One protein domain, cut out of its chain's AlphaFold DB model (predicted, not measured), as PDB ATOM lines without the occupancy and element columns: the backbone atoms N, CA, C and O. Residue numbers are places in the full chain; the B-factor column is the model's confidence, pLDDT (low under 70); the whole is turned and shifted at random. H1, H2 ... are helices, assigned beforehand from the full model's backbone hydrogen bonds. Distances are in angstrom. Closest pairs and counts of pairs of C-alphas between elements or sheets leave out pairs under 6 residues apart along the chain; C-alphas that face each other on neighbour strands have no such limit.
ATOM      1  N   PHE A 122      -7.468 -21.010 -60.840       62.22
ATOM      2  CA  PHE A 122      -7.800 -20.099 -61.932       62.22
ATOM      3  C   PHE A 122      -9.316 -20.042 -62.161       62.22
ATOM      4  O   PHE A 122      -9.879 -18.957 -62.201       62.22
ATOM      5  N   TRP A 123     -10.014 -21.179 -62.220       58.81
ATOM      6  CA  TRP A 123     -11.467 -21.227 -62.394       58.81
ATOM      7  C   TRP A 123     -12.237 -20.692 -61.184       58.81
ATOM      8  O   TRP A 123     -13.286 -20.078 -61.366       58.81
ATOM      9  N   ARG A 124     -11.720 -20.859 -59.959       65.25
ATOM     10  CA  ARG A 124     -12.258 -20.210 -58.752       65.25
ATOM     11  C   ARG A 124     -12.163 -18.692 -58.865       65.25
ATOM     12  O   ARG A 124     -13.142 -18.005 -58.582       65.25
ATOM     13  N   ASP A 125     -11.000 -18.186 -59.257       69.06
ATOM     14  CA  ASP A 125     -10.739 -16.749 -59.321       69.06
ATOM     15  C   ASP A 125     -11.517 -16.106 -60.479       69.06
ATOM     16  O   ASP A 125     -12.279 -15.169 -60.251       69.06
ATOM     17  N   VAL A 126     -11.473 -16.707 -61.674       71.00
ATOM     18  CA  VAL A 126     -12.301 -16.319 -62.830       71.00
ATOM     19  C   VAL A 126     -13.790 -16.400 -62.493       71.00
ATOM     20  O   VAL A 126     -14.544 -15.486 -62.809       71.00
ATOM     21  N   GLY A 127     -14.240 -17.455 -61.810       71.81
ATOM     22  CA  GLY A 127     -15.630 -17.587 -61.375       71.81
ATOM     23  C   GLY A 127     -16.053 -16.487 -60.396       71.81
ATOM     24  O   GLY A 127     -17.146 -15.933 -60.522       71.81
ATOM     25  N   GLY A 128     -15.181 -16.137 -59.447       75.81
ATOM     26  CA  GLY A 128     -15.410 -15.054 -58.494       75.81
ATOM     27  C   GLY A 128     -15.475 -13.677 -59.156       75.81
ATOM     28  O   GLY A 128     -16.348 -12.876 -58.813       75.81
ATOM     29  N   ASP A 129     -14.599 -13.401 -60.118       78.94
ATOM     30  CA  ASP A 129     -14.587 -12.123 -60.832       78.94
ATOM     31  C   ASP A 129     -15.755 -12.005 -61.818       78.94
ATOM     32  O   ASP A 129     -16.457 -10.990 -61.797       78.94
ATOM     33  N   ASN A 130     -16.089 -13.079 -62.539       76.88
ATOM     34  CA  ASN A 130     -17.294 -13.149 -63.371       76.88
ATOM     35  C   ASN A 130     -18.571 -12.923 -62.543       76.88
ATOM     36  O   ASN A 130     -19.500 -12.255 -62.996       76.88
ATOM     37  N   PHE A 131     -18.632 -13.436 -61.309       71.56
ATOM     38  CA  PHE A 131     -19.764 -13.199 -60.407       71.56
ATOM     39  C   PHE A 131     -19.889 -11.726 -59.987       71.56
ATOM     40  O   PHE A 131     -21.000 -11.194 -59.896       71.56
ATOM     41  N   LYS A 132     -18.766 -11.043 -59.730       79.38
ATOM     42  CA  LYS A 132     -18.766  -9.604 -59.418       79.38
ATOM     43  C   LYS A 132     -19.198  -8.778 -60.625       79.38
ATOM     44  O   LYS A 132     -19.991  -7.853 -60.468       79.38
ATOM     45  N   GLU A 133     -18.686  -9.095 -61.809       80.19
ATOM     46  CA  GLU A 133     -19.017  -8.384 -63.044       80.19
ATOM     47  C   GLU A 133     -20.491  -8.564 -63.416       80.19
ATOM     48  O   GLU A 133     -21.194  -7.584 -63.664       80.19
ATOM     49  N   PHE A 134     -21.003  -9.790 -63.321       74.06
ATOM     50  CA  PHE A 134     -22.419 -10.067 -63.529       74.06
ATOM     51  C   PHE A 134     -23.315  -9.315 -62.531       74.06
ATOM     52  O   PHE A 134     -24.319  -8.741 -62.946       74.06
ATOM     53  N   ASN A 135     -22.947  -9.244 -61.242       78.75
ATOM     54  CA  ASN A 135     -23.671  -8.414 -60.265       78.75
ATOM     55  C   ASN A 135     -23.736  -6.949 -60.701       78.75
ATOM     56  O   ASN A 135     -24.824  -6.380 -60.727       78.75
ATOM     57  N   LYS A 136     -22.597  -6.362 -61.096       81.69
ATOM     58  CA  LYS A 136     -22.549  -4.970 -61.567       81.69
ATOM     59  C   LYS A 136     -23.514  -4.751 -62.729       81.69
ATOM     60  O   LYS A 136     -24.271  -3.790 -62.704       81.69
ATOM     61  N   ILE A 137     -23.528  -5.652 -63.713       79.88
ATOM     62  CA  ILE A 137     -24.436  -5.556 -64.865       79.88
ATOM     63  C   ILE A 137     -25.899  -5.650 -64.418       79.88
ATOM     64  O   ILE A 137     -26.715  -4.826 -64.825       79.88
ATOM     65  N   VAL A 138     -26.253  -6.604 -63.552       75.88
ATOM     66  CA  VAL A 138     -27.631  -6.736 -63.048       75.88
ATOM     67  C   VAL A 138     -28.079  -5.479 -62.296       75.88
ATOM     68  O   VAL A 138     -29.228  -5.064 -62.455       75.88
ATOM     69  N   ASP A 139     -27.182  -4.837 -61.547       79.81
ATOM     70  CA  ASP A 139     -27.470  -3.612 -60.794       79.81
ATOM     71  C   ASP A 139     -27.670  -2.382 -61.700       79.81
ATOM     72  O   ASP A 139     -28.349  -1.433 -61.303       79.81
ATOM     73  N   THR A 140     -27.150  -2.403 -62.937       81.62
ATOM     74  CA  THR A 140     -27.409  -1.349 -63.942       81.62
ATOM     75  C   THR A 140     -28.799  -1.433 -64.575       81.62
ATOM     76  O   THR A 140     -29.240  -0.471 -65.207       81.62
ATOM     77  N   LEU A 141     -29.522  -2.549 -64.412       80.44
ATOM     78  CA  LEU A 141     -30.852  -2.694 -64.998       80.44
ATOM     79  C   LEU A 141     -31.853  -1.747 -64.307       80.44
ATOM     80  O   LEU A 141     -31.951  -1.737 -63.076       80.44
ATOM     81  N   PRO A 142     -32.679  -1.012 -65.074       75.06
ATOM     82  CA  PRO A 142     -33.508   0.082 -64.553       75.06
ATOM     83  C   PRO A 142     -34.500  -0.353 -63.462       75.06
ATOM     84  O   PRO A 142     -34.830   0.428 -62.575       75.06
ATOM     85  N   TYR A 143     -34.931  -1.619 -63.464       78.94
ATOM     86  CA  TYR A 143     -35.873  -2.176 -62.479       78.94
ATOM     87  C   TYR A 143     -35.207  -2.882 -61.287       78.94
ATOM     88  O   TYR A 143     -35.907  -3.469 -60.449       78.94
ATOM     89  N   ARG A 144     -33.870  -2.894 -61.234       76.12
ATOM     90  CA  ARG A 144     -33.062  -3.694 -60.298       76.12
ATOM     91  C   ARG A 144     -32.205  -2.874 -59.342       76.12
ATOM     92  O   ARG A 144     -31.645  -3.471 -58.429       76.12
ATOM     93  N   LYS A 145     -32.158  -1.549 -59.495       72.31
ATOM     94  CA  LYS A 145     -31.407  -0.659 -58.604       72.31
ATOM     95  C   LYS A 145     -31.752  -0.954 -57.134       72.31
ATOM     96  O   LYS A 145     -32.928  -0.989 -56.780       72.31
ATOM     97  N   GLU A 146     -30.727  -1.242 -56.327       75.50
ATOM     98  CA  GLU A 146     -30.805  -1.554 -54.883       75.50
ATOM     99  C   GLU A 146     -31.572  -2.840 -54.495       75.50
ATOM    100  O   GLU A 146     -31.861  -3.071 -53.320       75.50
ATOM    101  N   LYS A 147     -31.890  -3.729 -55.448       76.94
ATOM    102  CA  LYS A 147     -32.587  -4.995 -55.161       76.94
ATOM    103  C   LYS A 147     -31.621  -6.162 -54.959       76.94
ATOM    104  O   LYS A 147     -30.605  -6.286 -55.628       76.94
ATOM    105  N   ASN A 148     -32.003  -7.113 -54.104       79.75
ATOM    106  CA  ASN A 148     -31.230  -8.339 -53.886       79.75
ATOM    107  C   ASN A 148     -31.235  -9.257 -55.135       79.75
ATOM    108  O   ASN A 148     -32.297  -9.647 -55.637       79.75
ATOM    109  N   ASN A 149     -30.046  -9.644 -55.610       80.94
ATOM    110  CA  ASN A 149     -29.822 -10.497 -56.788       80.94
ATOM    111  C   ASN A 149     -29.944 -12.018 -56.523       80.94
ATOM    112  O   ASN A 149     -29.996 -12.802 -57.468       80.94
ATOM    113  N   THR A 150     -30.108 -12.450 -55.266       76.62
ATOM    114  CA  THR A 150     -30.169 -13.873 -54.852       76.62
ATOM    115  C   THR A 150     -31.195 -14.703 -55.629       76.62
ATOM    116  O   THR A 150     -30.882 -15.797 -56.098       76.62
ATOM    117  N   GLY A 151     -32.413 -14.188 -55.826       77.81
ATOM    118  CA  GLY A 151     -33.461 -14.914 -56.555       77.81
ATOM    119  C   GLY A 151     -33.113 -15.182 -58.025       77.81
ATOM    120  O   GLY A 151     -33.479 -16.227 -58.568       77.81
ATOM    121  N   ILE A 152     -32.347 -14.284 -58.655       80.50
ATOM    122  CA  ILE A 152     -31.871 -14.446 -60.034       80.50
ATOM    123  C   ILE A 152     -30.843 -15.577 -60.093       80.50
ATOM    124  O   ILE A 152     -30.958 -16.450 -60.953       80.50
ATOM    125  N   TYR A 153     -29.908 -15.627 -59.138       77.19
ATOM    126  CA  TYR A 153     -28.918 -16.705 -59.051       77.19
ATOM    127  C   TYR A 153     -29.562 -18.073 -58.890       77.19
ATOM    128  O   TYR A 153     -29.211 -19.009 -59.610       77.19
ATOM    129  N   VAL A 154     -30.540 -18.189 -57.992       75.38
ATOM    130  CA  VAL A 154     -31.260 -19.447 -57.761       75.38
ATOM    131  C   VAL A 154     -32.021 -19.873 -59.017       75.38
ATOM    132  O   VAL A 154     -31.955 -21.038 -59.405       75.38
ATOM    133  N   SER A 155     -32.710 -18.941 -59.679       81.25
ATOM    134  CA  SER A 155     -33.436 -19.214 -60.924       81.25
ATOM    135  C   SER A 155     -32.499 -19.673 -62.046       81.25
ATOM    136  O   SER A 155     -32.747 -20.697 -62.681       81.25
ATOM    137  N   MET A 156     -31.384 -18.967 -62.248       79.19
ATOM    138  CA  MET A 156     -30.416 -19.301 -63.290       79.19
ATOM    139  C   MET A 156     -29.734 -20.644 -63.015       79.19
ATOM    140  O   MET A 156     -29.654 -21.483 -63.906       79.19
ATOM    141  N   SER A 157     -29.341 -20.898 -61.765       72.88
ATOM    142  CA  SER A 157     -28.737 -22.172 -61.356       72.88
ATOM    143  C   SER A 157     -29.695 -23.344 -61.576       72.88
ATOM    144  O   SER A 157     -29.290 -24.380 -62.097       72.88
ATOM    145  N   LYS A 158     -30.987 -23.175 -61.255       76.75
ATOM    146  CA  LYS A 158     -32.024 -24.182 -61.538       76.75
ATOM    147  C   LYS A 158     -32.162 -24.450 -63.038       76.75
ATOM    148  O   LYS A 158     -32.222 -25.609 -63.429       76.75
ATOM    149  N   ARG A 159     -32.164 -23.405 -63.873       79.81
ATOM    150  CA  ARG A 159     -32.256 -23.531 -65.340       79.81
ATOM    151  C   ARG A 159     -31.034 -24.214 -65.948       79.81
ATOM    152  O   ARG A 159     -31.189 -25.071 -66.810       79.81
ATOM    153  N   ILE A 160     -29.833 -23.859 -65.494       78.31
ATOM    154  CA  ILE A 160     -28.590 -24.517 -65.913       78.31
ATOM    155  C   ILE A 160     -28.640 -25.995 -65.524       78.31
ATOM    156  O   ILE A 160     -28.412 -26.852 -66.371       78.31
ATOM    157  N   ARG A 161     -29.021 -26.300 -64.277       72.06
ATOM    158  CA  ARG A 161     -29.142 -27.680 -63.796       72.06
ATOM    159  C   ARG A 161     -30.142 -28.483 -64.621       72.06
ATOM    160  O   ARG A 161     -29.806 -29.588 -65.011       72.06
ATOM    161  N   GLN A 162     -31.306 -27.910 -64.935       79.00
ATOM    162  CA  GLN A 162     -32.304 -28.529 -65.811       79.00
ATOM    163  C   GLN A 162     -31.749 -28.825 -67.207       79.00
ATOM    164  O   GLN A 162     -31.965 -29.912 -67.725       79.00
ATOM    165  N   LYS A 163     -31.014 -27.888 -67.818       79.56
ATOM    166  CA  LYS A 163     -30.409 -28.111 -69.139       79.56
ATOM    167  C   LYS A 163     -29.318 -29.180 -69.114       79.56
ATOM    168  O   LYS A 163     -29.246 -29.974 -70.041       79.56
ATOM    169  N   LEU A 164     -28.496 -29.212 -68.069       73.81
ATOM    170  CA  LEU A 164     -27.438 -30.213 -67.914       73.81
ATOM    171  C   LEU A 164     -27.996 -31.605 -67.593       73.81
ATOM    172  O   LEU A 164     -27.485 -32.584 -68.114       73.81
ATOM    173  N   SER A 165     -29.070 -31.701 -66.803       64.19
ATOM    174  CA  SER A 165     -29.744 -32.976 -66.521       64.19
ATOM    175  C   SER A 165     -30.493 -33.557 -67.722       64.19
ATOM    176  O   SER A 165     -30.866 -34.716 -67.686       64.19
ATOM    177  N   VAL A 166     -30.749 -32.754 -68.759       53.91
ATOM    178  CA  VAL A 166     -31.331 -33.206 -70.038       53.91
ATOM    179  C   VAL A 166     -30.245 -33.721 -71.000       53.91
ATOM    180  O   VAL A 166     -30.561 -34.319 -72.020       53.91
ATOM    181  N   LEU A 167     -28.965 -33.495 -70.682       47.25
ATOM    182  CA  LEU A 167     -27.806 -33.951 -71.457       47.25
ATOM    183  C   LEU A 167     -27.154 -35.226 -70.878       47.25
ATOM    184  O   LEU A 167     -26.112 -35.640 -71.386       47.25
TER     185      LEU A 167
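AT A GLANCE: This is residues 122 to 167 of the 168 residues of the protein "KilA-N domain-containing protein" of Thiovulum sp. ES (UniProt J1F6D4). Two helices make an open, loose V, with H1 and H2 as its two arms and residues 141 to 149 looping round at its corner. The arms do not pack on each other, and both stand free away from the corner: residues 122 to 130, which belong to H1, and residues 154 to 167, of which 154 to 165 belong to H2. The printed part has 46 residues and is all helix, H1 then H2, with no named strand. It is loose, with a radius of gyration of the C-alphas of 12.7 A, and flat, spanning 36 by 27 by 13 A.

HOW THE PARTS SIT: H1, residues 122 to 140, and H2, residues 150 to 165, are apart, with no C-alpha of the one within 8 A of the other. A short link of 9 residues joins them. In H1 and H2 every O i to N i+4 pair is within hydrogen-bond range.

IN THESE COORDINATES: H1 begins at C-alpha 122 (-7.800, -20.099, -61.932) and measures 27.2 A from first to last C-alpha. H2 measures 22.4 A and ends at C-alpha 165 (-29.744, -32.976, -66.521).

THE WHOLE: The C-alphas of Glu 146 and Leu 167, the two farthest apart, are 36.5 A apart. The printed part has no cut. Its mean pLDDT is 74.7, with residues 122 to 125 and 165 to 167 under 70.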